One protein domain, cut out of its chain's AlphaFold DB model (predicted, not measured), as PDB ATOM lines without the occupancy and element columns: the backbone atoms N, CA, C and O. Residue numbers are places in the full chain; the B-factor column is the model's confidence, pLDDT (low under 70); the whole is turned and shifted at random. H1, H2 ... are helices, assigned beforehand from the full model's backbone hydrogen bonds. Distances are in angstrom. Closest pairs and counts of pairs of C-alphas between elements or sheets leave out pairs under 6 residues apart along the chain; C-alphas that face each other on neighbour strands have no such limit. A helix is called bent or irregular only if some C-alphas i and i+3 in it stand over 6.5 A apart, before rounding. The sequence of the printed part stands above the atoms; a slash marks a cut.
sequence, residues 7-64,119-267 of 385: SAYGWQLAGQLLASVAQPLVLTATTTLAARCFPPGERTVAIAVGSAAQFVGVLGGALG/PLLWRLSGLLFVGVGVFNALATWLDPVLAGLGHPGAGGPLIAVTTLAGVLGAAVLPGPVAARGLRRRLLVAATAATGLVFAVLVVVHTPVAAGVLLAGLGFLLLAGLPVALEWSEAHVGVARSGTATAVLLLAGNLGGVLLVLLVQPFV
ATOM      1  N   SER A   7     -24.341  15.258 -48.981       63.06
ATOM      2  CA  SER A   7     -25.601  15.601 -48.315       63.06
ATOM      3  C   SER A   7     -26.781  14.774 -48.848       63.06
ATOM      4  O   SER A   7     -27.618  14.306 -48.074       63.06
ATOM      5  N   ALA A   8     -26.800  14.496 -50.157       75.88
ATOM      6  CA  ALA A   8     -27.837  13.694 -50.804       75.88
ATOM      7  C   ALA A   8     -27.774  12.210 -50.400       75.88
ATOM      8  O   ALA A   8     -28.810  11.567 -50.228       75.88
ATOM      9  N   TYR A   9     -26.567  11.667 -50.202       83.50
ATOM     10  CA  TYR A   9     -26.397  10.304 -49.689       83.50
ATOM     11  C   TYR A   9     -26.864  10.188 -48.233       83.50
ATOM     12  O   TYR A   9     -27.575   9.240 -47.902       83.50
ATOM     13  N   GLY A  10     -26.520  11.164 -47.384       87.88
ATOM     14  CA  GLY A  10     -26.946  11.188 -45.982       87.88
ATOM     15  C   GLY A  10     -28.468  11.146 -45.832       87.88
ATOM     16  O   GLY A  10     -28.985  10.316 -45.085       87.88
ATOM     17  N   TRP A  11     -29.192  11.961 -46.605       85.38
ATOM     18  CA  TRP A  11     -30.658  11.948 -46.612       85.38
ATOM     19  C   TRP A  11     -31.249  10.632 -47.112       85.38
ATOM     20  O   TRP A  11     -32.209  10.127 -46.530       85.38
ATOM     21  N   GLN A  12     -30.667  10.047 -48.158       86.31
ATOM     22  CA  GLN A  12     -31.129   8.763 -48.671       86.31
ATOM     23  C   GLN A  12     -30.920   7.633 -47.655       86.31
ATOM     24  O   GLN A  12     -31.833   6.838 -47.433       86.31
ATOM     25  N   LEU A  13     -29.748   7.582 -47.015       89.19
ATOM     26  CA  LEU A  13     -29.448   6.600 -45.977       89.19
ATOM     27  C   LEU A  13     -30.375   6.778 -44.771       89.19
ATOM     28  O   LEU A  13     -30.939   5.801 -44.286       89.19
ATOM     29  N   ALA A  14     -30.592   8.019 -44.324       90.81
ATOM     30  CA  ALA A  14     -31.521   8.320 -43.239       90.81
ATOM     31  C   ALA A  14     -32.949   7.854 -43.570       90.81
ATOM     32  O   ALA A  14     -33.586   7.204 -42.743       90.81
ATOM     33  N   GLY A  15     -33.424   8.106 -44.795       90.19
ATOM     34  CA  GLY A  15     -34.727   7.630 -45.262       90.19
ATOM     35  C   GLY A  15     -34.836   6.101 -45.274       90.19
ATOM     36  O   GLY A  15     -35.840   5.555 -44.826       90.19
ATOM     37  N   GLN A  16     -33.791   5.398 -45.721       91.88
ATOM     38  CA  GLN A  16     -33.755   3.930 -45.722       91.88
ATOM     39  C   GLN A  16     -33.721   3.345 -44.306       91.88
ATOM     40  O   GLN A  16     -34.420   2.368 -44.035       91.88
ATOM     41  N   LEU A  17     -32.953   3.945 -43.392       93.38
ATOM     42  CA  LEU A  17     -32.919   3.541 -41.984       93.38
ATOM     43  C   LEU A  17     -34.278   3.762 -41.317       93.38
ATOM     44  O   LEU A  17     -34.784   2.865 -40.646       93.38
ATOM     45  N   LEU A  18     -34.899   4.920 -41.557       92.62
ATOM     46  CA  LEU A  18     -36.233   5.225 -41.051       92.62
ATOM     47  C   LEU A  18     -37.265   4.216 -41.568       92.62
ATOM     48  O   LEU A  18     -38.012   3.654 -40.772       92.62
ATOM     49  N   ALA A  19     -37.272   3.938 -42.875       89.50
ATOM     50  CA  ALA A  19     -38.162   2.943 -43.471       89.50
ATOM     51  C   ALA A  19     -37.921   1.537 -42.893       89.50
ATOM     52  O   ALA A  19     -38.880   0.831 -42.588       89.50
ATOM     53  N   SER A  20     -36.657   1.163 -42.666       89.25
ATOM     54  CA  SER A  20     -36.282  -0.138 -42.089       89.25
ATOM     55  C   SER A  20     -36.792  -0.313 -40.657       89.25
ATOM     56  O   SER A  20     -37.207  -1.408 -40.284       89.25
ATOM     57  N   VAL A  21     -36.796   0.757 -39.852       89.12
ATOM     58  CA  VAL A  21     -37.348   0.737 -38.486       89.12
ATOM     59  C   VAL A  21     -38.877   0.801 -38.500       89.12
ATOM     60  O   VAL A  21     -39.532   0.113 -37.718       89.12
ATOM     61  N   ALA A  22     -39.460   1.606 -39.390       89.88
ATOM     62  CA  ALA A  22     -40.905   1.795 -39.479       89.88
ATOM     63  C   ALA A  22     -41.633   0.546 -39.994       89.88
ATOM     64  O   ALA A  22     -42.713   0.220 -39.501       89.88
ATOM     65  N   GLN A  23     -41.045  -0.172 -40.956       88.31
ATOM     66  CA  GLN A  23     -41.697  -1.298 -41.620       88.31
ATOM     67  C   GLN A  23     -42.172  -2.369 -40.618       88.31
ATOM     68  O   GLN A  23     -43.373  -2.624 -40.585       88.31
ATOM     69  N   PRO A  24     -41.336  -2.954 -39.734       84.06
ATOM     70  CA  PRO A  24     -41.807  -3.945 -38.766       84.06
ATOM     71  C   PRO A  24     -42.941  -3.442 -37.863       84.06
ATOM     72  O   PRO A  24     -43.844  -4.212 -37.539       84.06
ATOM     73  N   LEU A  25     -42.933  -2.164 -37.475       84.50
ATOM     74  CA  LEU A  25     -43.980  -1.583 -36.629       84.50
ATOM     75  C   LEU A  25     -45.336  -1.581 -37.341       84.50
ATOM     76  O   LEU A  25     -46.335  -1.981 -36.752       84.50
ATOM     77  N   VAL A  26     -45.358  -1.194 -38.620       86.44
ATOM     78  CA  VAL A  26     -46.583  -1.188 -39.434       86.44
ATOM     79  C   VAL A  26     -47.064  -2.615 -39.701       86.44
ATOM     80  O   VAL A  26     -48.233  -2.919 -39.482       86.44
ATOM     81  N   LEU A  27     -46.162  -3.517 -40.102       84.81
ATOM     82  CA  LEU A  27     -46.521  -4.897 -40.443       84.81
ATOM     83  C   LEU A  27     -47.077  -5.672 -39.236       84.81
ATOM     84  O   LEU A  27     -48.057  -6.406 -39.351       84.81
ATOM     85  N   THR A  28     -46.464  -5.506 -38.060       84.50
ATOM     86  CA  THR A  28     -46.887  -6.202 -36.830       84.50
ATOM     87  C   THR A  28     -48.143  -5.592 -36.204       84.50
ATOM     88  O   THR A  28     -48.875  -6.276 -35.475       84.50
ATOM     89  N   ALA A  29     -48.440  -4.325 -36.512       83.25
ATOM     90  CA  ALA A  29     -49.682  -3.687 -36.103       83.25
ATOM     91  C   ALA A  29     -50.899  -4.360 -36.747       83.25
ATOM     92  O   ALA A  29     -51.910  -4.502 -36.068       83.25
ATOM     93  N   THR A  30     -50.803  -4.847 -37.989       82.50
ATOM     94  CA  THR A  30     -51.924  -5.476 -38.710       82.50
ATOM     95  C   THR A  30     -52.509  -6.672 -37.956       82.50
ATOM     96  O   THR A  30     -53.711  -6.711 -37.696       82.50
ATOM     97  N   THR A  31     -51.678  -7.626 -37.528       80.62
ATOM     98  CA  THR A  31     -52.153  -8.798 -36.764       80.62
ATOM     99  C   THR A  31     -52.588  -8.409 -35.355       80.62
ATOM    100  O   THR A  31     -53.556  -8.945 -34.828       80.62
ATOM    101  N   THR A  32     -51.922  -7.427 -34.741       82.19
ATOM    102  CA  THR A  32     -52.318  -6.919 -33.420       82.19
ATOM    103  C   THR A  32     -53.693  -6.249 -33.464       82.19
ATOM    104  O   THR A  32     -54.501  -6.444 -32.558       82.19
ATOM    105  N   LEU A  33     -53.970  -5.473 -34.514       86.19
ATOM    106  CA  LEU A  33     -55.251  -4.816 -34.738       86.19
ATOM    107  C   LEU A  33     -56.336  -5.852 -35.033       86.19
ATOM    108  O   LEU A  33     -57.395  -5.800 -34.415       86.19
ATOM    109  N   ALA A  34     -56.045  -6.845 -35.879       86.19
ATOM    110  CA  ALA A  34     -56.951  -7.964 -36.125       86.19
ATOM    111  C   ALA A  34     -57.335  -8.676 -34.815       86.19
ATOM    112  O   ALA A  34     -58.515  -8.833 -34.514       86.19
ATOM    113  N   ALA A  35     -56.350  -9.011 -33.979       82.75
ATOM    114  CA  ALA A  35     -56.578  -9.716 -32.722       82.75
ATOM    115  C   ALA A  35     -57.387  -8.908 -31.686       82.75
ATOM    116  O   ALA A  35     -58.081  -9.497 -30.851       82.75
ATOM    117  N   ARG A  36     -57.276  -7.571 -31.706       84.75
ATOM    118  CA  ARG A  36     -57.865  -6.674 -30.690       84.75
ATOM    119  C   ARG A  36     -59.163  -5.994 -31.103       84.75
ATOM    120  O   ARG A  36     -59.924  -5.618 -30.216       84.75
ATOM    121  N   CYS A  37     -59.389  -5.796 -32.397       87.19
ATOM    122  CA  CYS A  37     -60.592  -5.142 -32.911       87.19
ATOM    123  C   CYS A  37     -61.647  -6.140 -33.388       87.19
ATOM    124  O   CYS A  37     -62.815  -5.772 -33.445       87.19
ATOM    125  N   PHE A  38     -61.265  -7.386 -33.700       88.19
ATOM    126  CA  PHE A  38     -62.186  -8.379 -34.254       88.19
ATOM    127  C   PHE A  38     -62.451  -9.554 -33.295       88.19
ATOM    128  O   PHE A  38     -61.543 -10.015 -32.580       88.19
ATOM    129  N   PRO A  39     -63.693 -10.080 -33.281       87.00
ATOM    130  CA  PRO A  39     -64.046 -11.267 -32.512       87.00
ATOM    131  C   PRO A  39     -63.301 -12.507 -33.039       87.00
ATOM    132  O   PRO A  39     -62.928 -12.542 -34.211       87.00
ATOM    133  N   PRO A  40     -63.102 -13.561 -32.219       82.56
ATOM    134  CA  PRO A  40     -62.273 -14.719 -32.576       82.56
ATOM    135  C   PRO A  40     -62.588 -15.369 -33.931       82.56
ATOM    136  O   PRO A  40     -61.663 -15.800 -34.612       82.56
ATOM    137  N   GLY A  41     -63.862 -15.408 -34.337       83.06
ATOM    138  CA  GLY A  41     -64.284 -15.983 -35.620       83.06
ATOM    139  C   GLY A  41     -63.886 -15.167 -36.856       83.06
ATOM    140  O   GLY A  41     -63.789 -15.726 -37.943       83.06
ATOM    141  N   GLU A  42     -63.611 -13.869 -36.705       88.00
ATOM    142  CA  GLU A  42     -63.316 -12.952 -37.818       88.00
ATOM    143  C   GLU A  42     -61.820 -12.646 -37.968       88.00
ATOM    144  O   GLU A  42     -61.388 -12.126 -38.996       88.00
ATOM    145  N   ARG A  43     -60.996 -13.006 -36.976       87.31
ATOM    146  CA  ARG A  43     -59.560 -12.675 -36.953       87.31
ATOM    147  C   ARG A  43     -58.802 -13.244 -38.142       87.31
ATOM    148  O   ARG A  43     -57.991 -12.540 -38.733       87.31
ATOM    149  N   THR A  44     -59.104 -14.479 -38.542       85.69
ATOM    150  CA  THR A  44     -58.511 -15.097 -39.737       85.69
ATOM    151  C   THR A  44     -58.753 -14.251 -40.984       85.69
ATOM    152  O   THR A  44     -57.830 -14.026 -41.763       85.69
ATOM    153  N   VAL A  45     -59.982 -13.754 -41.158       87.62
ATOM    154  CA  VAL A  45     -60.353 -12.914 -42.302       87.62
ATOM    155  C   VAL A  45     -59.666 -11.557 -42.199       87.62
ATOM    156  O   VAL A  45     -59.065 -11.116 -43.172       87.62
ATOM    157  N   ALA A  46     -59.663 -10.932 -41.019       89.44
ATOM    158  CA  ALA A  46     -58.997  -9.650 -40.803       89.44
ATOM    159  C   ALA A  46     -57.480  -9.716 -41.089       89.44
ATOM    160  O   ALA A  46     -56.944  -8.849 -41.782       89.44
ATOM    161  N   ILE A  47     -56.790 -10.769 -40.630       88.31
ATOM    162  CA  ILE A  47     -55.360 -11.000 -40.907       88.31
ATOM    163  C   ILE A  47     -55.124 -11.237 -42.402       88.31
ATOM    164  O   ILE A  47     -54.173 -10.691 -42.969       88.31
ATOM    165  N   ALA A  48     -55.983 -12.031 -43.050       87.75
ATOM    166  CA  ALA A  48     -55.888 -12.310 -44.480       87.75
ATOM    167  C   ALA A  48     -56.088 -11.044 -45.326       87.75
ATOM    168  O   ALA A  48     -55.247 -10.744 -46.170       87.75
ATOM    169  N   VAL A  49     -57.134 -10.260 -45.048       89.44
ATOM    170  CA  VAL A  49     -57.424  -8.990 -45.734       89.44
ATOM    171  C   VAL A  49     -56.292  -7.987 -45.526       89.44
ATOM    172  O   VAL A  49     -55.821  -7.397 -46.496       89.44
ATOM    173  N   GLY A  50     -55.799  -7.837 -44.293       89.00
ATOM    174  CA  GLY A  50     -54.667  -6.954 -44.003       89.00
ATOM    175  C   GLY A  50     -53.394  -7.360 -44.756       89.00
ATOM    176  O   GLY A  50     -52.708  -6.511 -45.321       89.00
ATOM    177  N   SER A  51     -53.111  -8.664 -44.832       88.06
ATOM    178  CA  SER A  51     -51.962  -9.191 -45.585       88.06
ATOM    179  C   SER A  51     -52.134  -9.022 -47.099       88.06
ATOM    180  O   SER A  51     -51.190  -8.653 -47.793       88.06
ATOM    181  N   ALA A  52     -53.340  -9.248 -47.627       87.81
ATOM    182  CA  ALA A  52     -53.648  -9.049 -49.041       87.81
ATOM    183  C   ALA A  52     -53.519  -7.571 -49.443       87.81
ATOM    184  O   ALA A  52     -52.889  -7.271 -50.457       87.81
ATOM    185  N   ALA A  53     -54.025  -6.642 -48.621       90.25
ATOM    186  CA  ALA A  53     -53.892  -5.201 -48.847       90.25
ATOM    187  C   ALA A  53     -52.421  -4.758 -48.932       90.25
ATOM    188  O   ALA A  53     -52.061  -3.920 -49.757       90.25
ATOM    189  N   GLN A  54     -51.545  -5.371 -48.135       89.25
ATOM    190  CA  GLN A  54     -50.109  -5.126 -48.210       89.25
ATOM    191  C   GLN A  54     -49.504  -5.582 -49.538       89.25
ATOM    192  O   GLN A  54     -48.724  -4.842 -50.135       89.25
ATOM    193  N   PHE A  55     -49.871  -6.768 -50.028       86.81
ATOM    194  CA  PHE A  55     -49.419  -7.231 -51.340       86.81
ATOM    195  C   PHE A  55     -49.948  -6.348 -52.478       86.81
ATOM    196  O   PHE A  55     -49.206  -6.072 -53.418       86.81
ATOM    197  N   VAL A  56     -51.178  -5.831 -52.366       89.31
ATOM    198  CA  VAL A  56     -51.716  -4.824 -53.300       89.31
ATOM    199  C   VAL A  56     -50.867  -3.551 -53.281       89.31
ATOM    200  O   VAL A  56     -50.519  -3.038 -54.341       89.31
ATOM    201  N   GLY A  57     -50.478  -3.065 -52.098       89.44
ATOM    202  CA  GLY A  57     -49.583  -1.911 -51.969       89.44
ATOM    203  C   GLY A  57     -48.214  -2.141 -52.621       89.44
ATOM    204  O   GLY A  57     -47.733  -1.285 -53.363       89.44
ATOM    205  N   VAL A  58     -47.614  -3.318 -52.403       86.19
ATOM    206  CA  VAL A  58     -46.349  -3.722 -53.047       86.19
ATOM    207  C   VAL A  58     -46.493  -3.752 -54.569       86.19
ATOM    208  O   VAL A  58     -45.644  -3.208 -55.273       86.19
ATOM    209  N   LEU A  59     -47.579  -4.338 -55.079       85.31
ATOM    210  CA  LEU A  59     -47.863  -4.395 -56.511       85.31
ATOM    211  C   LEU A  59     -48.040  -2.994 -57.111       85.31
ATOM    212  O   LEU A  59     -47.473  -2.707 -58.161       85.31
ATOM    213  N   GLY A  60     -48.780  -2.114 -56.431       87.56
ATOM    214  CA  GLY A  60     -48.958  -0.723 -56.845       87.56
ATOM    215  C   GLY A  60     -47.629   0.030 -56.930       87.56
ATOM    216  O   GLY A  60     -47.373   0.707 -57.923       87.56
ATOM    217  N   GLY A  61     -46.747  -0.150 -55.941       86.69
ATOM    218  CA  GLY A  61     -45.405   0.437 -55.964       86.69
ATOM    219  C   GLY A  61     -44.527  -0.114 -57.094       86.69
ATOM    220  O   GLY A  61     -43.855   0.652 -57.786       86.69
ATOM    221  N   ALA A  62     -44.564  -1.430 -57.323       82.06
ATOM    222  CA  ALA A  62     -43.786  -2.085 -58.373       82.06
ATOM    223  C   ALA A  62     -44.235  -1.664 -59.783       82.06
ATOM    224  O   ALA A  62     -43.401  -1.307 -60.615       82.06
ATOM    225  N   LEU A  63     -45.547  -1.658 -60.042       84.69
ATOM    226  CA  LEU A  63     -46.115  -1.284 -61.341       84.69
ATOM    227  C   LEU A  63     -46.061   0.225 -61.599       84.69
ATOM    228  O   LEU A  63     -45.860   0.647 -62.735       84.69
ATOM    229  N   GLY A  64     -46.214   1.042 -60.554       87.25
ATOM    230  CA  GLY A  64     -46.147   2.498 -60.658       87.25
ATOM    231  C   GLY A  64     -44.732   3.030 -60.901       87.25
ATOM    232  O   GLY A  64     -44.580   4.117 -61.455       87.25
ATOM    233  N   PRO A 119     -41.834 -24.823 -30.492       93.62
ATOM    234  CA  PRO A 119     -41.347 -25.470 -31.709       93.62
ATOM    235  C   PRO A 119     -42.183 -25.113 -32.942       93.62
ATOM    236  O   PRO A 119     -41.657 -25.106 -34.055       93.62
ATOM    237  N   LEU A 120     -43.475 -24.810 -32.772       93.81
ATOM    238  CA  LEU A 120     -44.331 -24.396 -33.883       93.81
ATOM    239  C   LEU A 120     -43.869 -23.060 -34.471       93.81
ATOM    240  O   LEU A 120     -43.755 -22.957 -35.689       93.81
ATOM    241  N   LEU A 121     -43.557 -22.069 -33.628       94.81
ATOM    242  CA  LEU A 121     -43.104 -20.756 -34.094       94.81
ATOM    243  C   LEU A 121     -41.803 -20.870 -34.884       94.81
ATOM    244  O   LEU A 121     -41.723 -20.321 -35.974       94.81
ATOM    245  N   TRP A 122     -40.832 -21.655 -34.411       95.62
ATOM    246  CA  TRP A 122     -39.580 -21.867 -35.146       95.62
ATOM    247  C   TRP A 122     -39.785 -22.566 -36.494       95.62
ATOM    248  O   TRP A 122     -39.137 -22.205 -37.475       95.62
ATOM    249  N   ARG A 123     -40.720 -23.522 -36.577       95.88
ATOM    250  CA  ARG A 123     -41.087 -24.170 -37.850       95.88
ATOM    251  C   ARG A 123     -41.747 -23.184 -38.815       95.88
ATOM    252  O   ARG A 123     -41.378 -23.157 -39.986       95.88
ATOM    253  N   LEU A 124     -42.686 -22.366 -38.336       95.75
ATOM    254  CA  LEU A 124     -43.333 -21.328 -39.146       95.75
ATOM    255  C   LEU A 124     -42.335 -20.248 -39.582       95.75
ATOM    256  O   LEU A 124     -42.359 -19.841 -40.738       95.75
ATOM    257  N   SER A 125     -41.416 -19.839 -38.704       95.94
ATOM    258  CA  SER A 125     -40.321 -18.921 -39.026       95.94
ATOM    259  C   SER A 125     -39.399 -19.483 -40.103       95.94
ATOM    260  O   SER A 125     -39.094 -18.771 -41.052       95.94
ATOM    261  N   GLY A 126     -38.986 -20.752 -40.002       96.00
ATOM    262  CA  GLY A 126     -38.179 -21.401 -41.041       96.00
ATOM    263  C   GLY A 126     -38.914 -21.483 -42.381       96.00
ATOM    264  O   GLY A 126     -38.325 -21.259 -43.436       96.00
ATOM    265  N   LEU A 127     -40.224 -21.723 -42.347       94.88
ATOM    266  CA  LEU A 127     -41.043 -21.739 -43.550       94.88
ATOM    267  C   LEU A 127     -41.176 -20.349 -44.191       94.88
ATOM    268  O   LEU A 127     -41.029 -20.221 -45.403       94.88
ATOM    269  N   LEU A 128     -41.426 -19.310 -43.389       95.12
ATOM    270  CA  LEU A 128     -41.498 -17.924 -43.860       95.12
ATOM    271  C   LEU A 128     -40.149 -17.429 -44.364       95.12
ATOM    272  O   LEU A 128     -40.114 -16.731 -45.371       95.12
ATOM    273  N   PHE A 129     -39.054 -17.819 -43.712       96.56
ATOM    274  CA  PHE A 129     -37.697 -17.549 -44.175       96.56
ATOM    275  C   PHE A 129     -37.513 -18.025 -45.618       96.56
ATOM    276  O   PHE A 129     -37.105 -17.248 -46.478       96.56
ATOM    277  N   VAL A 130     -37.876 -19.279 -45.910       95.12
ATOM    278  CA  VAL A 130     -37.770 -19.825 -47.270       95.12
ATOM    279  C   VAL A 130     -38.778 -19.160 -48.203       95.12
ATOM    280  O   VAL A 130     -38.399 -18.724 -49.283       95.12
ATOM    281  N   GLY A 131     -40.047 -19.049 -47.804       93.94
ATOM    282  CA  GLY A 131     -41.107 -18.549 -48.679       93.94
ATOM    283  C   GLY A 131     -40.927 -17.084 -49.087       93.94
ATOM    284  O   GLY A 131     -40.929 -16.766 -50.276       93.94
ATOM    285  N   VAL A 132     -40.707 -16.200 -48.109       93.50
ATOM    286  CA  VAL A 132     -40.421 -14.775 -48.352       93.50
ATOM    287  C   VAL A 132     -39.067 -14.611 -49.044       93.50
ATOM    288  O   VAL A 132     -38.942 -13.794 -49.954       93.50
ATOM    289  N   GLY A 133     -38.071 -15.423 -48.672       94.62
ATOM    290  CA  GLY A 133     -36.760 -15.447 -49.318       94.62
ATOM    291  C   GLY A 133     -36.824 -15.750 -50.810       94.62
ATOM    292  O   GLY A 133     -36.277 -15.001 -51.618       94.62
ATOM    293  N   VAL A 134     -37.550 -16.803 -51.180       94.19
ATOM    294  CA  VAL A 134     -37.785 -17.198 -52.573       94.19
ATOM    295  C   VAL A 134     -38.506 -16.097 -53.343       94.19
ATOM    296  O   VAL A 134     -38.070 -15.744 -54.435       94.19
ATOM    297  N   PHE A 135     -39.581 -15.535 -52.781       93.00
ATOM    298  CA  PHE A 135     -40.324 -14.468 -53.448       93.00
ATOM    299  C   PHE A 135     -39.455 -13.226 -53.680       93.00
ATOM    300  O   PHE A 135     -39.433 -12.694 -54.786       93.00
ATOM    301  N   ASN A 136     -38.687 -12.795 -52.677       93.12
ATOM    302  CA  ASN A 136     -37.799 -11.641 -52.814       93.12
ATOM    303  C   ASN A 136     -36.667 -11.903 -53.816       93.12
ATOM    304  O   ASN A 136     -36.329 -11.012 -54.598       93.12
ATOM    305  N   ALA A 137     -36.101 -13.115 -53.834       93.25
ATOM    306  CA  ALA A 137     -35.102 -13.508 -54.824       93.25
ATOM    307  C   ALA A 137     -35.682 -13.482 -56.243       93.25
ATOM    308  O   ALA A 137     -35.062 -12.907 -57.136       93.25
ATOM    309  N   LEU A 138     -36.895 -14.015 -56.431       91.81
ATOM    310  CA  LEU A 138     -37.624 -13.946 -57.697       91.81
ATOM    311  C   LEU A 138     -37.867 -12.486 -58.110       91.81
ATOM    312  O   LEU A 138     -37.498 -12.095 -59.210       91.81
ATOM    313  N   ALA A 139     -38.412 -11.657 -57.220       89.88
ATOM    314  CA  ALA A 139     -38.703 -10.253 -57.505       89.88
ATOM    315  C   ALA A 139     -37.449  -9.434 -57.860       89.88
ATOM    316  O   ALA A 139     -37.529  -8.486 -58.635       89.88
ATOM    317  N   THR A 140     -36.290  -9.801 -57.309       90.94
ATOM    318  CA  THR A 140     -35.027  -9.089 -57.552       90.94
ATOM    319  C   THR A 140     -34.339  -9.552 -58.831       90.94
ATOM    320  O   THR A 140     -33.811  -8.736 -59.584       90.94
ATOM    321  N   TRP A 141     -34.310 -10.865 -59.070       91.31
ATOM    322  CA  TRP A 141     -33.436 -11.463 -60.076       91.31
ATOM    323  C   TRP A 141     -34.158 -12.022 -61.297       91.31
ATOM    324  O   TRP A 141     -33.481 -12.331 -62.274       91.31
ATOM    325  N   LEU A 142     -35.493 -12.125 -61.301       89.62
ATOM    326  CA  LEU A 142     -36.204 -12.722 -62.435       89.62
ATOM    327  C   LEU A 142     -35.943 -11.971 -63.746       89.62
ATOM    328  O   LEU A 142     -35.710 -12.612 -64.765       89.62
ATOM    329  N   ASP A 143     -35.942 -10.636 -63.725       89.00
ATOM    330  CA  ASP A 143     -35.709  -9.841 -64.934       89.00
ATOM    331  C   ASP A 143     -34.271  -9.983 -65.474       89.00
ATOM    332  O   ASP A 143     -34.126 -10.367 -66.637       89.00
ATOM    333  N   PRO A 144     -33.203  -9.841 -64.659       88.56
ATOM    334  CA  PRO A 144     -31.843 -10.175 -65.092       88.56
ATOM    335  C   PRO A 144     -31.662 -11.616 -65.596       88.56
ATOM    336  O   PRO A 144     -30.960 -11.833 -66.582       88.56
ATOM    337  N   VAL A 145     -32.286 -12.602 -64.939       86.81
ATOM    338  CA  VAL A 145     -32.213 -14.017 -65.344       86.81
ATOM    339  C   VAL A 145     -32.871 -14.231 -66.706       86.81
ATOM    340  O   VAL A 145     -32.263 -14.831 -67.588       86.81
ATOM    341  N   LEU A 146     -34.081 -13.706 -66.918       85.75
ATOM    342  CA  LEU A 146     -34.778 -13.823 -68.202       85.75
ATOM    343  C   LEU A 146     -34.068 -13.056 -69.316       85.75
ATOM    344  O   LEU A 146     -34.004 -13.550 -70.439       85.75
ATOM    345  N   ALA A 147     -33.471 -11.903 -69.010       86.75
ATOM    346  CA  ALA A 147     -32.614 -11.201 -69.958       86.75
ATOM    347  C   ALA A 147     -31.417 -12.071 -70.388       86.75
ATOM    348  O   ALA A 147     -31.122 -12.147 -71.579       86.75
ATOM    349  N   GLY A 148     -30.784 -12.787 -69.450       83.50
ATOM    350  CA  GLY A 148     -29.716 -13.750 -69.743       83.50
ATOM    351  C   GLY A 148     -30.169 -14.965 -70.566       83.50
ATOM    352  O   GLY A 148     -29.378 -15.507 -71.332       83.50
ATOM    353  N   LEU A 149     -31.442 -15.356 -70.458       82.50
ATOM    354  CA  LEU A 149     -32.057 -16.443 -71.231       82.50
ATOM    355  C   LEU A 149     -32.593 -16.001 -72.609       82.50
ATOM    356  O   LEU A 149     -33.194 -16.808 -73.313       82.50
ATOM    357  N   GLY A 150     -32.389 -14.741 -73.010       83.75
ATOM    358  CA  GLY A 150     -32.839 -14.218 -74.308       83.75
ATOM    359  C   GLY A 150     -34.255 -13.627 -74.313       83.75
ATOM    360  O   GLY A 150     -34.799 -13.351 -75.381       83.75
ATOM    361  N   HIS A 151     -34.845 -13.380 -73.141       85.19
ATOM    362  CA  HIS A 151     -36.167 -12.765 -72.969       85.19
ATOM    363  C   HIS A 151     -36.103 -11.439 -72.178       85.19
ATOM    364  O   HIS A 151     -36.703 -11.326 -71.103       85.19
ATOM    365  N   PRO A 152     -35.380 -10.413 -72.672       85.75
ATOM    366  CA  PRO A 152     -35.281  -9.128 -71.984       85.75
ATOM    367  C   PRO A 152     -36.653  -8.450 -71.861       85.75
ATOM    368  O   PRO A 152     -37.448  -8.451 -72.799       85.75
ATOM    369  N   GLY A 153     -36.935  -7.863 -70.695       84.12
ATOM    370  CA  GLY A 153     -38.187  -7.150 -70.421       84.12
ATOM    371  C   GLY A 153     -39.383  -8.040 -70.061       84.12
ATOM    372  O   GLY A 153     -40.439  -7.517 -69.707       84.12
ATOM    373  N   ALA A 154     -39.238  -9.369 -70.097       86.69
ATOM    374  CA  ALA A 154     -40.297 -10.291 -69.682       86.69
ATOM    375  C   ALA A 154     -40.425 -10.414 -68.149       86.69
ATOM    376  O   ALA A 154     -41.492 -10.777 -67.652       86.69
ATOM    377  N   GLY A 155     -39.378 -10.101 -67.376       86.12
ATOM    378  CA  GLY A 155     -39.377 -10.323 -65.928       86.12
ATOM    379  C   GLY A 155     -40.351  -9.438 -65.169       86.12
ATOM    380  O   GLY A 155     -41.061  -9.938 -64.299       86.12
ATOM    381  N   GLY A 156     -40.451  -8.158 -65.533       85.81
ATOM    382  CA  GLY A 156     -41.420  -7.233 -64.934       85.81
ATOM    383  C   GLY A 156     -42.869  -7.745 -65.010       85.81
ATOM    384  O   GLY A 156     -43.498  -7.931 -63.963       85.81
ATOM    385  N   PRO A 157     -43.398  -8.041 -66.214       88.31
ATOM    386  CA  PRO A 157     -44.720  -8.643 -66.381       88.31
ATOM    387  C   PRO A 157     -44.896  -9.972 -65.634       88.31
ATOM    388  O   PRO A 157     -45.934 -10.183 -65.006       88.31
ATOM    389  N   LEU A 158     -43.894 -10.859 -65.640       90.62
ATOM    390  CA  LEU A 158     -43.982 -12.145 -64.938       90.62
ATOM    391  C   LEU A 158     -44.048 -11.968 -63.411       90.62
ATOM    392  O   LEU A 158     -44.858 -12.631 -62.759       90.62
ATOM    393  N   ILE A 159     -43.266 -11.049 -62.832       89.94
ATOM    394  CA  ILE A 159     -43.361 -10.693 -61.404       89.94
ATOM    395  C   ILE A 159     -44.743 -10.112 -61.097       89.94
ATOM    396  O   ILE A 159     -45.340 -10.469 -60.078       89.94
ATOM    397  N   ALA A 160     -45.274  -9.253 -61.972       89.38
ATOM    398  CA  ALA A 160     -46.595  -8.662 -61.796       89.38
ATOM    399  C   ALA A 160     -47.694  -9.732 -61.760       89.38
ATOM    400  O   ALA A 160     -48.483  -9.757 -60.817       89.38
ATOM    401  N   VAL A 161     -47.704 -10.656 -62.727       92.31
ATOM    402  CA  VAL A 161     -48.664 -11.773 -62.780       92.31
ATOM    403  C   VAL A 161     -48.520 -12.687 -61.561       92.31
ATOM    404  O   VAL A 161     -49.518 -13.036 -60.933       92.31
ATOM    405  N   THR A 162     -47.287 -13.022 -61.175       93.12
ATOM    406  CA  THR A 162     -46.991 -13.823 -59.974       93.12
ATOM    407  C   THR A 162     -47.543 -13.168 -58.711       93.12
ATOM    408  O   THR A 162     -48.179 -13.819 -57.883       93.12
ATOM    409  N   THR A 163     -47.330 -11.859 -58.574       91.56
ATOM    410  CA  THR A 163     -47.776 -11.084 -57.414       91.56
ATOM    411  C   THR A 163     -49.296 -10.938 -57.405       91.56
ATOM    412  O   THR A 163     -49.904 -11.134 -56.359       91.56
ATOM    413  N   LEU A 164     -49.929 -10.678 -58.555       92.88
ATOM    414  CA  LEU A 164     -51.391 -10.640 -58.708       92.88
ATOM    415  C   LEU A 164     -52.040 -11.966 -58.305       92.88
ATOM    416  O   LEU A 164     -52.962 -11.984 -57.489       92.88
ATOM    417  N   ALA A 165     -51.530 -13.081 -58.831       94.50
ATOM    418  CA  ALA A 165     -51.996 -14.410 -58.454       94.50
ATOM    419  C   ALA A 165     -51.799 -14.657 -56.950       94.50
ATOM    420  O   ALA A 165     -52.687 -15.177 -56.280       94.50
ATOM    421  N   GLY A 166     -50.675 -14.213 -56.388       93.56
ATOM    422  CA  GLY A 166     -50.418 -14.306 -54.957       93.56
ATOM    423  C   GLY A 166     -51.326 -13.449 -54.075       93.56
ATOM    424  O   GLY A 166     -51.754 -13.926 -53.025       93.56
ATOM    425  N   VAL A 167     -51.698 -12.239 -54.503       91.56
ATOM    426  CA  VAL A 167     -52.717 -11.410 -53.831       91.56
ATOM    427  C   VAL A 167     -54.048 -12.158 -53.777       91.56
ATOM    428  O   VAL A 167     -54.662 -12.241 -52.713       91.56
ATOM    429  N   LEU A 168     -54.475 -12.746 -54.903       92.56
ATOM    430  CA  LEU A 168     -55.698 -13.552 -54.964       92.56
ATOM    431  C   LEU A 168     -55.618 -14.765 -54.031       92.56
ATOM    432  O   LEU A 168     -56.556 -15.030 -53.280       92.56
ATOM    433  N   GLY A 169     -54.482 -15.464 -54.017       93.06
ATOM    434  CA  GLY A 169     -54.243 -16.577 -53.101       93.06
ATOM    435  C   GLY A 169     -54.329 -16.157 -51.634       93.06
ATOM    436  O   GLY A 169     -55.025 -16.800 -50.848       93.06
ATOM    437  N   ALA A 170     -53.686 -15.047 -51.267       91.75
ATOM    438  CA  ALA A 170     -53.708 -14.496 -49.913       91.75
ATOM    439  C   ALA A 170     -55.105 -14.042 -49.464       91.75
ATOM    440  O   ALA A 170     -55.415 -14.139 -48.278       91.75
ATOM    441  N   ALA A 171     -55.953 -13.591 -50.389       89.25
ATOM    442  CA  ALA A 171     -57.331 -13.213 -50.089       89.25
ATOM    443  C   ALA A 171     -58.263 -14.431 -49.947       89.25
ATOM    444  O   ALA A 171     -59.118 -14.452 -49.063       89.25
ATOM    445  N   VAL A 172     -58.106 -15.450 -50.800       90.31
ATOM    446  CA  VAL A 172     -59.097 -16.534 -50.942       90.31
ATOM    447  C   VAL A 172     -58.764 -17.770 -50.107       90.31
ATOM    448  O   VAL A 172     -59.671 -18.415 -49.584       90.31
ATOM    449  N   LEU A 173     -57.488 -18.139 -49.967       91.25
ATOM    450  CA  LEU A 173     -57.102 -19.411 -49.344       91.25
ATOM    451  C   LEU A 173     -57.191 -19.454 -47.809       91.25
ATOM    452  O   LEU A 173     -57.613 -20.498 -47.298       91.25
ATOM    453  N   PRO A 174     -56.817 -18.409 -47.038       88.12
ATOM    454  CA  PRO A 174     -56.658 -18.558 -45.590       88.12
ATOM    455  C   PRO A 174     -57.932 -18.973 -44.854       88.12
ATOM    456  O   PRO A 174     -57.883 -19.897 -44.045       88.12
ATOM    457  N   GLY A 175     -59.078 -18.363 -45.166       86.62
ATOM    458  CA  GLY A 175     -60.357 -18.676 -44.515       86.62
ATOM    459  C   GLY A 175     -60.787 -20.142 -44.700       86.62
ATOM    460  O   GLY A 175     -60.925 -20.872 -43.715       86.62
ATOM    461  N   PRO A 176     -60.938 -20.626 -45.946       88.19
ATOM    462  CA  PRO A 176     -61.316 -22.011 -46.223       88.19
ATOM    463  C   PRO A 176     -60.307 -23.052 -45.706       88.19
ATOM    464  O   PRO A 176     -60.702 -24.163 -45.340       88.19
ATOM    465  N   VAL A 177     -59.011 -22.722 -45.685       89.31
ATOM    466  CA  VAL A 177     -57.943 -23.598 -45.171       89.31
ATOM    467  C   VAL A 177     -57.973 -23.670 -43.646       89.31
ATOM    468  O   VAL A 177     -57.821 -24.758 -43.081       89.31
ATOM    469  N   ALA A 178     -58.210 -22.538 -42.982       85.75
ATOM    470  CA  ALA A 178     -58.373 -22.454 -41.539       85.75
ATOM    471  C   ALA A 178     -59.596 -23.253 -41.063       85.75
ATOM    472  O   ALA A 178     -59.465 -24.079 -40.155       85.75
ATOM    473  N   ALA A 179     -60.741 -23.080 -41.732       85.19
ATOM    474  CA  ALA A 179     -61.997 -23.759 -41.406       85.19
ATOM    475  C   ALA A 179     -61.901 -25.292 -41.513       85.19
ATOM    476  O   ALA A 179     -62.510 -26.010 -40.728       85.19
ATOM    477  N   ARG A 180     -61.104 -25.806 -42.460       88.75
ATOM    478  CA  ARG A 180     -60.918 -27.254 -42.676       88.75
ATOM    479  C   ARG A 180     -59.714 -27.849 -41.939       88.75
ATOM    480  O   ARG A 180     -59.405 -29.021 -42.130       88.75
ATOM    481  N   GLY A 181     -58.980 -27.056 -41.153       87.31
ATOM    482  CA  GLY A 181     -57.768 -27.523 -40.466       87.31
ATOM    483  C   GLY A 181     -56.619 -27.906 -41.411       87.31
ATOM    484  O   GLY A 181     -55.722 -28.657 -41.033       87.31
ATOM    485  N   LEU A 182     -56.609 -27.389 -42.644       91.38
ATOM    486  CA  LEU A 182     -55.653 -27.772 -43.693       91.38
ATOM    487  C   LEU A 182     -54.385 -26.903 -43.707       91.38
ATOM    488  O   LEU A 182     -53.579 -27.027 -44.626       91.38
ATOM    489  N   ARG A 183     -54.176 -26.052 -42.691       92.19
ATOM    490  CA  ARG A 183     -53.060 -25.083 -42.600       92.19
ATOM    491  C   ARG A 183     -51.707 -25.730 -42.893       92.19
ATOM    492  O   ARG A 183     -50.989 -25.302 -43.790       92.19
ATOM    493  N   ARG A 184     -51.402 -26.843 -42.212       91.81
ATOM    494  CA  ARG A 184     -50.169 -27.614 -42.435       91.81
ATOM    495  C   ARG A 184     -50.046 -28.116 -43.873       91.81
ATOM    496  O   ARG A 184     -48.959 -28.063 -44.435       91.81
ATOM    497  N   ARG A 185     -51.138 -28.624 -44.452       92.06
ATOM    498  CA  ARG A 185     -51.133 -29.182 -45.811       92.06
ATOM    499  C   ARG A 185     -50.878 -28.095 -46.846       92.06
ATOM    500  O   ARG A 185     -50.059 -28.325 -47.722       92.06
ATOM    501  N   LEU A 186     -51.502 -26.922 -46.706       93.12
ATOM    502  CA  LEU A 186     -51.245 -25.784 -47.592       93.12
ATOM    503  C   LEU A 186     -49.772 -25.368 -47.537       93.12
ATOM    504  O   LEU A 186     -49.137 -25.228 -48.573       93.12
ATOM    505  N   LEU A 187     -49.225 -25.211 -46.331       92.25
ATOM    506  CA  LEU A 187     -47.843 -24.785 -46.128       92.25
ATOM    507  C   LEU A 187     -46.827 -25.781 -46.715       92.25
ATOM    508  O   LEU A 187     -45.900 -25.374 -47.408       92.25
ATOM    509  N   VAL A 188     -47.038 -27.084 -46.506       92.31
ATOM    510  CA  VAL A 188     -46.202 -28.136 -47.112       92.31
ATOM    511  C   VAL A 188     -46.367 -28.172 -48.633       92.31
ATOM    512  O   VAL A 188     -45.371 -28.279 -49.346       92.31
ATOM    513  N   ALA A 189     -47.599 -28.053 -49.135       92.75
ATOM    514  CA  ALA A 189     -47.877 -28.020 -50.568       92.75
ATOM    515  C   ALA A 189     -47.219 -26.813 -51.244       92.75
ATOM    516  O   ALA A 189     -46.642 -26.974 -52.311       92.75
ATOM    517  N   ALA A 190     -47.233 -25.638 -50.608       93.31
ATOM    518  CA  ALA A 190     -46.554 -24.450 -51.111       93.31
ATOM    519  C   ALA A 190     -45.039 -24.679 -51.219       93.31
ATOM    520  O   ALA A 190     -44.464 -24.405 -52.264       93.31
ATOM    521  N   THR A 191     -44.390 -25.252 -50.197       91.69
ATOM    522  CA  THR A 191     -42.948 -25.566 -50.259       91.69
ATOM    523  C   THR A 191     -42.616 -26.598 -51.332       91.69
ATOM    524  O   THR A 191     -41.649 -26.422 -52.072       91.69
ATOM    525  N   ALA A 192     -43.411 -27.665 -51.433       93.88
ATOM    526  CA  ALA A 192     -43.224 -28.685 -52.459       93.88
ATOM    527  C   ALA A 192     -43.424 -28.102 -53.868       93.88
ATOM    528  O   ALA A 192     -42.614 -28.356 -54.757       93.88
ATOM    529  N   ALA A 193     -44.453 -27.267 -54.050       94.06
ATOM    530  CA  ALA A 193     -44.718 -26.560 -55.296       94.06
ATOM    531  C   ALA A 193     -43.566 -25.622 -55.671       94.06
ATOM    532  O   ALA A 193     -43.183 -25.602 -56.834       94.06
ATOM    533  N   THR A 194     -42.961 -24.916 -54.709       93.19
ATOM    534  CA  THR A 194     -41.758 -24.106 -54.950       93.19
ATOM    535  C   THR A 194     -40.636 -24.939 -55.561       93.19
ATOM    536  O   THR A 194     -40.120 -24.583 -56.619       93.19
ATOM    537  N   GLY A 195     -40.277 -26.063 -54.932       91.94
ATOM    538  CA  GLY A 195     -39.220 -26.941 -55.443       91.94
ATOM    539  C   GLY A 195     -39.541 -27.501 -56.830       91.94
ATOM    540  O   GLY A 195     -38.693 -27.466 -57.720       91.94
ATOM    541  N   LEU A 196     -40.782 -27.957 -57.031       94.19
ATOM    542  CA  LEU A 196     -41.241 -28.504 -58.307       94.19
ATOM    543  C   LEU A 196     -41.230 -27.454 -59.424       94.19
ATOM    544  O   LEU A 196     -40.705 -27.720 -60.499       94.19
ATOM    545  N   VAL A 197     -41.779 -26.262 -59.179       93.56
ATOM    546  CA  VAL A 197     -41.833 -25.181 -60.172       93.56
ATOM    547  C   VAL A 197     -40.427 -24.772 -60.593       93.56
ATOM    548  O   VAL A 197     -40.171 -24.682 -61.791       93.56
ATOM    549  N   PHE A 198     -39.496 -24.595 -59.650       90.38
ATOM    550  CA  PHE A 198     -38.111 -24.289 -60.015       90.38
ATOM    551  C   PHE A 198     -37.451 -25.420 -60.805       90.38
ATOM    552  O   PHE A 198     -36.781 -25.132 -61.791       90.38
ATOM    553  N   ALA A 199     -37.674 -26.685 -60.438       90.19
ATOM    554  CA  ALA A 199     -37.150 -27.819 -61.199       90.19
ATOM    555  C   ALA A 199     -37.693 -27.853 -62.640       90.19
ATOM    556  O   ALA A 199     -36.941 -28.111 -63.575       90.19
ATOM    557  N   VAL A 200     -38.977 -27.538 -62.840       90.12
ATOM    558  CA  VAL A 200     -39.585 -27.468 -64.180       90.12
ATOM    559  C   VAL A 200     -39.043 -26.279 -64.978       90.12
ATOM    560  O   VAL A 200     -38.744 -26.435 -66.161       90.12
ATOM    561  N   LEU A 201     -38.855 -25.113 -64.352       87.25
ATOM    562  CA  LEU A 201     -38.300 -23.915 -65.003       87.25
ATOM    563  C   LEU A 201     -36.851 -24.092 -65.484       87.25
ATOM    564  O   LEU A 201     -36.418 -23.364 -66.375       87.25
ATOM    565  N   VAL A 202     -36.107 -25.056 -64.931       85.38
ATOM    566  CA  VAL A 202     -34.772 -25.420 -65.438       85.38
ATOM    567  C   VAL A 202     -34.852 -26.049 -66.831       85.38
ATOM    568  O   VAL A 202     -33.926 -25.880 -67.616       85.38
ATOM    569  N   VAL A 203     -35.939 -26.756 -67.149       86.56
ATOM    570  CA  VAL A 203     -36.102 -27.487 -68.420       86.56
ATOM    571  C   VAL A 203     -36.993 -26.723 -69.403       86.56
ATOM    572  O   VAL A 203     -36.802 -26.799 -70.615       86.56
ATOM    573  N   VAL A 204     -37.981 -25.980 -68.898       81.56
ATOM    574  CA  VAL A 204     -38.960 -25.255 -69.713       81.56
ATOM    575  C   VAL A 204     -38.601 -23.773 -69.773       81.56
ATOM    576  O   VAL A 204     -38.779 -23.041 -68.802       81.56
ATOM    577  N   HIS A 205     -38.167 -23.312 -70.946       75.38
ATOM    578  CA  HIS A 205     -37.720 -21.927 -71.150       75.38
ATOM    579  C   HIS A 205     -38.759 -21.007 -71.803       75.38
ATOM    580  O   HIS A 205     -38.485 -19.836 -72.036       75.38
ATOM    581  N   THR A 206     -39.967 -21.492 -72.101       83.62
ATOM    582  CA  THR A 206     -40.984 -20.641 -72.734       83.62
ATOM    583  C   THR A 206     -41.577 -19.643 -71.726       83.62
ATOM    584  O   THR A 206     -42.036 -20.075 -70.662       83.62
ATOM    585  N   PRO A 207     -41.677 -18.341 -72.058       81.06
ATOM    586  CA  PRO A 207     -42.141 -17.310 -71.126       81.06
ATOM    587  C   PRO A 207     -43.599 -17.507 -70.693       81.06
ATOM    588  O   PRO A 207     -43.955 -17.188 -69.563       81.06
ATOM    589  N   VAL A 208     -44.437 -18.089 -71.558       87.75
ATOM    590  CA  VAL A 208     -45.840 -18.398 -71.240       87.75
ATOM    591  C   VAL A 208     -45.934 -19.480 -70.165       87.75
ATOM    592  O   VAL A 208     -46.608 -19.279 -69.156       87.75
ATOM    593  N   ALA A 209     -45.222 -20.602 -70.329       88.81
ATOM    594  CA  ALA A 209     -45.205 -21.655 -69.314       88.81
ATOM    595  C   ALA A 209     -44.604 -21.149 -67.997       88.81
ATOM    596  O   ALA A 209     -45.144 -21.436 -66.931       88.81
ATOM    597  N   ALA A 210     -43.544 -20.336 -68.067       88.12
ATOM    598  CA  ALA A 210     -42.975 -19.702 -66.887       88.12
ATOM    599  C   ALA A 210     -43.991 -18.796 -66.180       88.12
ATOM    600  O   ALA A 210     -44.132 -18.876 -64.964       88.12
ATOM    601  N   GLY A 211     -44.761 -18.005 -66.930       91.19
ATOM    602  CA  GLY A 211     -45.842 -17.187 -66.388       91.19
ATOM    603  C   GLY A 211     -46.911 -18.009 -65.664       91.19
ATOM    604  O   GLY A 211     -47.272 -17.667 -64.544       91.19
ATOM    605  N   VAL A 212     -47.376 -19.117 -66.251       94.31
ATOM    606  CA  VAL A 212     -48.386 -19.995 -65.625       94.31
ATOM    607  C   VAL A 212     -47.848 -20.653 -64.351       94.31
ATOM    608  O   VAL A 212     -48.515 -20.640 -63.314       94.31
ATOM    609  N   LEU A 213     -46.629 -21.198 -64.405       94.62
ATOM    610  CA  LEU A 213     -45.996 -21.854 -63.262       94.62
ATOM    611  C   LEU A 213     -45.721 -20.868 -62.123       94.62
ATOM    612  O   LEU A 213     -46.014 -21.168 -60.966       94.62
ATOM    613  N   LEU A 214     -45.204 -19.682 -62.446       93.81
ATOM    614  CA  LEU A 214     -44.944 -18.639 -61.460       93.81
ATOM    615  C   LEU A 214     -46.240 -18.031 -60.912       93.81
ATOM    616  O   LEU A 214     -46.299 -17.750 -59.722       93.81
ATOM    617  N   ALA A 215     -47.307 -17.908 -61.708       95.31
ATOM    618  CA  ALA A 215     -48.625 -17.510 -61.212       95.31
ATOM    619  C   ALA A 215     -49.162 -18.511 -60.178       95.31
ATOM    620  O   ALA A 215     -49.561 -18.116 -59.081       95.31
ATOM    621  N   GLY A 216     -49.117 -19.810 -60.496       95.88
ATOM    622  CA  GLY A 216     -49.506 -20.869 -59.564       95.88
ATOM    623  C   GLY A 216     -48.647 -20.866 -58.298       95.88
ATOM    624  O   GLY A 216     -49.174 -20.942 -57.187       95.88
ATOM    625  N   LEU A 217     -47.332 -20.694 -58.454       95.31
ATOM    626  CA  LEU A 217     -46.415 -20.548 -57.329       95.31
ATOM    627  C   LEU A 217     -46.780 -19.336 -56.468       95.31
ATOM    628  O   LEU A 217     -46.921 -19.485 -55.260       95.31
ATOM    629  N   GLY A 218     -46.979 -18.163 -57.069       94.50
ATOM    630  CA  GLY A 218     -47.372 -16.938 -56.380       94.50
ATOM    631  C   GLY A 218     -48.654 -17.120 -55.574       94.50
ATOM    632  O   GLY A 218     -48.670 -16.791 -54.387       94.50
ATOM    633  N   PHE A 219     -49.683 -17.724 -56.182       95.12
ATOM    634  CA  PHE A 219     -50.968 -18.032 -55.541       95.12
ATOM    635  C   PHE A 219     -50.801 -18.844 -54.249       95.12
ATOM    636  O   PHE A 219     -51.381 -18.494 -53.221       95.12
ATOM    637  N   LEU A 220     -49.977 -19.898 -54.259       94.62
ATOM    638  CA  LEU A 220     -49.726 -20.706 -53.059       94.62
ATOM    639  C   LEU A 220     -48.766 -20.020 -52.076       94.62
ATOM    640  O   LEU A 220     -48.974 -20.076 -50.862       94.62
ATOM    641  N   LEU A 221     -47.708 -19.393 -52.587       93.12
ATOM    642  CA  LEU A 221     -46.602 -18.858 -51.796       93.12
ATOM    643  C   LEU A 221     -47.040 -17.654 -50.955       93.12
ATOM    644  O   LEU A 221     -46.791 -17.633 -49.748       93.12
ATOM    645  N   LEU A 222     -47.736 -16.682 -51.559       91.81
ATOM    646  CA  LEU A 222     -48.193 -15.477 -50.851       91.81
ATOM    647  C   LEU A 222     -49.338 -15.783 -49.878       91.81
ATOM    648  O   LEU A 222     -49.442 -15.125 -48.844       91.81
ATOM    649  N   ALA A 223     -50.139 -16.821 -50.141       92.94
ATOM    650  CA  ALA A 223     -51.143 -17.309 -49.197       92.94
ATOM    651  C   ALA A 223     -50.537 -17.913 -47.920       92.94
ATOM    652  O   ALA A 223     -51.184 -17.925 -46.870       92.94
ATOM    653  N   GLY A 224     -49.290 -18.388 -47.982       92.94
ATOM    654  CA  GLY A 224     -48.598 -18.962 -46.831       92.94
ATOM    655  C   GLY A 224     -48.390 -17.967 -45.687       92.94
ATOM    656  O   GLY A 224     -48.485 -18.359 -44.525       92.94
ATOM    657  N   LEU A 225     -48.171 -16.682 -45.995       92.94
ATOM    658  CA  LEU A 225     -47.951 -15.638 -44.989       92.94
ATOM    659  C   LEU A 225     -49.166 -15.441 -44.060       92.94
ATOM    660  O   LEU A 225     -49.012 -15.678 -42.861       92.94
ATOM    661  N   PRO A 226     -50.369 -15.066 -44.546       92.25
ATOM    662  CA  PRO A 226     -51.531 -14.888 -43.675       92.25
ATOM    663  C   PRO A 226     -51.922 -16.173 -42.940       92.25
ATOM    664  O   PRO A 226     -52.329 -16.103 -41.784       92.25
ATOM    665  N   VAL A 227     -51.742 -17.348 -43.558       93.56
ATOM    666  CA  VAL A 227     -51.997 -18.640 -42.897       93.56
ATOM    667  C   VAL A 227     -51.025 -18.891 -41.747       93.56
ATOM    668  O   VAL A 227     -51.443 -19.349 -40.688       93.56
ATOM    669  N   ALA A 228     -49.737 -18.591 -41.915       94.06
ATOM    670  CA  ALA A 228     -48.760 -18.739 -40.841       94.06
ATOM    671  C   ALA A 228     -48.998 -17.735 -39.705       94.06
ATOM    672  O   ALA A 228     -48.895 -18.107 -38.538       94.06
ATOM    673  N   LEU A 229     -49.343 -16.486 -40.039       92.25
ATOM    674  CA  LEU A 229     -49.658 -15.450 -39.055       92.25
ATOM    675  C   LEU A 229     -50.885 -15.836 -38.227       92.25
ATOM    676  O   LEU A 229     -50.806 -15.860 -36.999       92.25
ATOM    677  N   GLU A 230     -51.973 -16.226 -38.887       91.31
ATOM    678  CA  GLU A 230     -53.186 -16.679 -38.209       91.31
ATOM    679  C   GLU A 230     -52.947 -17.936 -37.370       91.31
ATOM    680  O   GLU A 230     -53.369 -17.988 -36.217       91.31
ATOM    681  N   TRP A 231     -52.213 -18.923 -37.895       92.19
ATOM    682  CA  TRP A 231     -51.911 -20.131 -37.131       92.19
ATOM    683  C   TRP A 231     -51.054 -19.820 -35.900       92.19
ATOM    684  O   TRP A 231     -51.297 -20.358 -34.818       92.19
ATOM    685  N   SER A 232     -50.073 -18.924 -36.036       91.62
ATOM    686  CA  SER A 232     -49.250 -18.503 -34.904       91.62
ATOM    687  C   SER A 232     -50.092 -17.822 -33.827       91.62
ATOM    688  O   SER A 232     -49.959 -18.171 -32.658       91.62
ATOM    689  N   GLU A 233     -51.012 -16.932 -34.213       88.75
ATOM    690  CA  GLU A 233     -51.914 -16.250 -33.287       88.75
ATOM    691  C   GLU A 233     -52.853 -17.229 -32.577       88.75
ATOM    692  O   GLU A 233     -52.985 -17.168 -31.354       88.75
ATOM    693  N   ALA A 234     -53.468 -18.149 -33.325       88.06
ATOM    694  CA  ALA A 234     -54.354 -19.166 -32.769       88.06
ATOM    695  C   ALA A 234     -53.633 -20.070 -31.753       88.06
ATOM    696  O   ALA A 234     -54.259 -20.545 -30.807       88.06
ATOM    697  N   HIS A 235     -52.325 -20.290 -31.930       89.75
ATOM    698  CA  HIS A 235     -51.505 -21.113 -31.038       89.75
ATOM    699  C   HIS A 235     -51.026 -20.364 -29.786       89.75
ATOM    700  O   HIS A 235     -51.130 -20.901 -28.687       89.75
ATOM    701  N   VAL A 236     -50.502 -19.135 -29.920       87.88
ATOM    702  CA  VAL A 236     -49.914 -18.395 -28.777       87.88
ATOM    703  C   VAL A 236     -50.912 -17.508 -28.023       87.88
ATOM    704  O   VAL A 236     -50.618 -17.047 -26.919       87.88
ATOM    705  N   GLY A 237     -52.078 -17.240 -28.617       82.88
ATOM    706  CA  GLY A 237     -53.113 -16.370 -28.070       82.88
ATOM    707  C   GLY A 237     -52.857 -14.867 -28.256       82.88
ATOM    708  O   GLY A 237     -51.775 -14.407 -28.620       82.88
ATOM    709  N   VAL A 238     -53.885 -14.066 -27.959       80.06
ATOM    710  CA  VAL A 238     -53.923 -12.609 -28.225       80.06
ATOM    711  C   VAL A 238     -52.848 -11.828 -27.464       80.06
ATOM    712  O   VAL A 238     -52.347 -10.821 -27.960       80.06
ATOM    713  N   ALA A 239     -52.463 -12.283 -26.269       80.56
ATOM    714  CA  ALA A 239     -51.445 -11.609 -25.460       80.56
ATOM    715  C   ALA A 239     -50.053 -11.633 -26.122       80.56
ATOM    716  O   ALA A 239     -49.275 -10.692 -25.958       80.56
ATOM    717  N   ARG A 240     -49.761 -12.684 -26.905       82.81
ATOM    718  CA  ARG A 240     -48.455 -12.945 -27.537       82.81
ATOM    719  C   ARG A 240     -48.485 -12.849 -29.064       82.81
ATOM    720  O   ARG A 240     -47.446 -13.016 -29.698       82.81
ATOM    721  N   SER A 241     -49.633 -12.544 -29.670       83.19
ATOM    722  CA  SER A 241     -49.776 -12.495 -31.132       83.19
ATOM    723  C   SER A 241     -48.821 -11.486 -31.774       83.19
ATOM    724  O   SER A 241     -48.170 -11.801 -32.768       83.19
ATOM    725  N   GLY A 242     -48.655 -10.316 -31.145       84.12
ATOM    726  CA  GLY A 242     -47.734  -9.255 -31.566       84.12
ATOM    727  C   GLY A 242     -46.263  -9.694 -31.614       84.12
ATOM    728  O   GLY A 242     -45.534  -9.371 -32.549       84.12
ATOM    729  N   THR A 243     -45.804 -10.459 -30.625       87.44
ATOM    730  CA  THR A 243     -44.416 -10.944 -30.587       87.44
ATOM    731  C   THR A 243     -44.209 -12.132 -31.521       87.44
ATOM    732  O   THR A 243     -43.177 -12.194 -32.187       87.44
ATOM    733  N   ALA A 244     -45.194 -13.027 -31.644       89.75
ATOM    734  CA  ALA A 244     -45.164 -14.118 -32.616       89.75
ATOM    735  C   ALA A 244     -45.075 -13.600 -34.060       89.75
ATOM    736  O   ALA A 244     -44.171 -14.004 -34.791       89.75
ATOM    737  N   THR A 245     -45.935 -12.645 -34.445       90.75
ATOM    738  CA  THR A 245     -45.889 -12.030 -35.786       90.75
ATOM    739  C   THR A 245     -44.529 -11.393 -36.066       90.75
ATOM    740  O   THR A 245     -43.955 -11.596 -37.133       90.75
ATOM    741  N   ALA A 246     -43.943 -10.704 -35.078       90.94
ATOM    742  CA  ALA A 246     -42.668 -10.020 -35.243       90.94
ATOM    743  C   ALA A 246     -41.533 -11.008 -35.537       90.94
ATOM    744  O   ALA A 246     -40.724 -10.764 -36.427       90.94
ATOM    745  N   VAL A 247     -41.496 -12.143 -34.834       93.12
ATOM    746  CA  VAL A 247     -40.489 -13.197 -35.045       93.12
ATOM    747  C   VAL A 247     -40.658 -13.860 -36.413       93.12
ATOM    748  O   VAL A 247     -39.671 -14.110 -37.107       93.12
ATOM    749  N   LEU A 248     -41.901 -14.121 -36.821       94.06
ATOM    750  CA  LEU A 248     -42.225 -14.695 -38.128       94.06
ATOM    751  C   LEU A 248     -41.792 -13.766 -39.273       94.06
ATOM    752  O   LEU A 248     -41.101 -14.201 -40.194       94.06
ATOM    753  N   LEU A 249     -42.140 -12.479 -39.189       92.38
ATOM    754  CA  LEU A 249     -41.776 -11.475 -40.190       92.38
ATOM    755  C   LEU A 249     -40.272 -11.187 -40.211       92.38
ATOM    756  O   LEU A 249     -39.703 -11.011 -41.286       92.38
ATOM    757  N   LEU A 250     -39.611 -11.182 -39.049       93.31
ATOM    758  CA  LEU A 250     -38.158 -11.033 -38.967       93.31
ATOM    759  C   LEU A 250     -37.446 -12.192 -39.672       93.31
ATOM    760  O   LEU A 250     -36.526 -11.953 -40.450       93.31
ATOM    761  N   ALA A 251     -37.895 -13.430 -39.446       95.31
ATOM    762  CA  ALA A 251     -37.365 -14.598 -40.144       95.31
ATOM    763  C   ALA A 251     -37.611 -14.513 -41.660       95.31
ATOM    764  O   ALA A 251     -36.694 -14.772 -42.437       95.31
ATOM    765  N   GLY A 252     -38.805 -14.084 -42.082       94.56
ATOM    766  CA  GLY A 252     -39.124 -13.849 -43.492       94.56
ATOM    767  C   GLY A 252     -38.204 -12.819 -44.152       94.56
ATOM    768  O   GLY A 252     -37.610 -13.098 -45.190       94.56
ATOM    769  N   ASN A 253     -38.018 -11.654 -43.527       93.50
ATOM    770  CA  ASN A 253     -37.128 -10.605 -44.036       93.50
ATOM    771  C   ASN A 253     -35.657 -11.046 -44.053       93.50
ATOM    772  O   ASN A 253     -34.946 -10.751 -45.013       93.50
ATOM    773  N   LEU A 254     -35.210 -11.785 -43.030       95.25
ATOM    774  CA  LEU A 254     -33.868 -12.366 -42.999       95.25
ATOM    775  C   LEU A 254     -33.662 -13.337 -44.168       95.25
ATOM    776  O   LEU A 254     -32.643 -13.260 -44.851       95.25
ATOM    777  N   GLY A 255     -34.644 -14.201 -44.435       94.81
ATOM    778  CA  GLY A 255     -34.647 -15.076 -45.605       94.81
ATOM    779  C   GLY A 255     -34.632 -14.293 -46.914       94.81
ATOM    780  O   GLY A 255     -33.850 -14.613 -47.801       94.81
ATOM    781  N   GLY A 256     -35.413 -13.211 -46.989       93.75
ATOM    782  CA  GLY A 256     -35.392 -12.215 -48.062       93.75
ATOM    783  C   GLY A 256     -33.986 -11.752 -48.416       93.75
ATOM    784  O   GLY A 256     -33.552 -11.889 -49.554       93.75
ATOM    785  N   VAL A 257     -33.263 -11.234 -47.425       94.06
ATOM    786  CA  VAL A 257     -31.896 -10.735 -47.614       94.06
ATOM    787  C   VAL A 257     -30.940 -11.870 -47.986       94.06
ATOM    788  O   VAL A 257     -30.193 -11.750 -48.956       94.06
ATOM    789  N   LEU A 258     -30.961 -12.979 -47.240       96.44
ATOM    790  CA  LEU A 258     -29.993 -14.060 -47.425       96.44
ATOM    791  C   LEU A 258     -30.166 -14.794 -48.760       96.44
ATOM    792  O   LEU A 258     -29.166 -15.018 -49.435       96.44
ATOM    793  N   LEU A 259     -31.392 -15.129 -49.179       93.88
ATOM    794  CA  LEU A 259     -31.622 -15.815 -50.459       93.88
ATOM    795  C   LEU A 259     -31.342 -14.903 -51.658       93.88
ATOM    796  O   LEU A 259     -30.740 -15.359 -52.628       93.88
ATOM    797  N   VAL A 260     -31.706 -13.616 -51.590       93.62
ATOM    798  CA  VAL A 260     -31.357 -12.645 -52.644       93.62
ATOM    799  C   VAL A 260     -29.839 -12.567 -52.824       93.62
ATOM    800  O   VAL A 260     -29.355 -12.626 -53.956       93.62
ATOM    801  N   LEU A 261     -29.082 -12.474 -51.724       93.25
ATOM    802  CA  LEU A 261     -27.617 -12.429 -51.765       93.25
ATOM    803  C   LEU A 261     -26.996 -13.757 -52.208       93.25
ATOM    804  O   LEU A 261     -26.002 -13.744 -52.931       93.25
ATOM    805  N   LEU A 262     -27.584 -14.888 -51.813       92.19
ATOM    806  CA  LEU A 262     -27.129 -16.221 -52.209       92.19
ATOM    807  C   LEU A 262     -27.250 -16.440 -53.724       92.19
ATOM    808  O   LEU A 262     -26.374 -17.059 -54.319       92.19
ATOM    809  N   VAL A 263     -28.314 -15.923 -54.345       87.69
ATOM    810  CA  VAL A 263     -28.571 -16.056 -55.790       87.69
ATOM    811  C   VAL A 263     -27.699 -15.108 -56.622       87.69
ATOM    812  O   VAL A 263     -27.286 -15.462 -57.726       87.69
ATOM    813  N   GLN A 264     -27.348 -13.937 -56.085       87.44
ATOM    814  CA  GLN A 264     -26.551 -12.909 -56.765       87.44
ATOM    815  C   GLN A 264     -25.311 -13.412 -57.547       87.44
ATOM    816  O   GLN A 264     -25.145 -12.986 -58.693       87.44
ATOM    817  N   PRO A 265     -24.423 -14.278 -57.008       85.25
ATOM    818  CA  PRO A 265     -23.260 -14.767 -57.758       85.25
ATOM    819  C   PRO A 265     -23.619 -15.591 -59.005       85.25
ATOM    820  O   PRO A 265     -22.832 -15.615 -59.948       85.25
ATOM    821  N   PHE A 266     -24.791 -16.229 -59.041       80.56
ATOM    822  CA  PHE A 266     -25.218 -17.093 -60.148       80.56
ATOM    823  C   PHE A 266     -25.876 -16.323 -61.299       80.56
ATOM    824  O   PHE A 266     -25.847 -16.776 -62.436       80.56
ATOM    825  N   VAL A 267     -26.440 -15.144 -61.020       72.12
ATOM    826  CA  VAL A 267     -27.137 -14.311 -62.021       72.12
ATOM    827  C   VAL A 267     -26.157 -13.468 -62.849       72.12
ATOM    828  O   VAL A 267     -26.501 -12.963 -63.913       72.12
TER     829      VAL A 267
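Overview. This is residues 7 to 64 and 119 to 267 of the 385 residues of the protein "MFS transporter" of Phycicoccus sp. HDW14 (UniProt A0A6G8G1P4). What does the model look like? It is a bundle of helices with H7 running through its middle, H2, H3, H4 and H6 around it and H8 alongside H3, while residues 7 to 23 of H1 stick out from the body as a long arm. The short helix H5 packs on H2 and H7. What is it made of, and how large is it? The printed part has 207 residues, with eight named helices in order from H1 to H8 and no named strand, and its class is all helix. It is compact, with a radius of gyration of the C-alphas of 17.3 A and spans of 52 by 51 by 31 A.

Arrangement. What does the first helix meet? H1, residues 7 to 37, touches H2, residues 43 to 64, with its residues 30 to 35 alone; they form a hairpin at a shallow tilt of 26 degrees, and their closest C-alphas are those of Ala 34 and Ala 46, 5.4 A apart. With residues 24 to 35 alone it touches H8, residues 241 to 267, where the closest C-alphas, of Thr 32 and Gly 242, are 5.5 A apart. Which helix is the hub? H7, residues 207 to 236, touches six helices: H2, H8, H3 (residues 119 to 148), H4 (residues 155 to 172), H5 (residues 174 to 179) and H6 (residues 183 to 203). Its closest C-alphas to H4 are Phe 219 and Gly 166, 3.8 A apart, at a steep tilt of 39 degrees, the same way. How do H3 and H8 stand? They touch at a shallow tilt of 34 degrees, only just short of steep, the same way, and their closest C-alphas, of Gly 133 and Gly 256, are 3.7 A apart. Are the helix backbones regularly paired? Every O i to N i+4 pair is within hydrogen-bond range in H2, H4 and H5; the counts are 23 of 27 in H1, 24 of 26 in H3, 16 of 17 in H6, 23 of 26 in H7 and 21 of 23 in H8.

Along the chain. Where are the anchor points? C-alpha 7, where H1 begins, is at (-25.601, 15.601, -48.315), and C-alpha 267, where H8 ends, is at (-27.137, -14.311, -62.021). How long are the longer helices? From first to last C-alpha, H1 measures 43.5 A, H7 43.1 A, H3 41.5 A and H8 38.3 A. Which are irregular? H3 is, with C-alphas 140 and 143 7.5 A apart, and H8 only just, with C-alphas 262 and 265 6.9 A apart.

Size, cuts and confidence. Is the printed part continuous? Residues 65 to 118 are not printed, and C-alphas 64 and 119 are 40.5 A apart across the cut. Are any links long? Of the links that are printed whole, H3 to H4 is short and the others are tight. Where is confidence low? Only residue 7 is under 70, and the mean pLDDT of the printed part is 89.4.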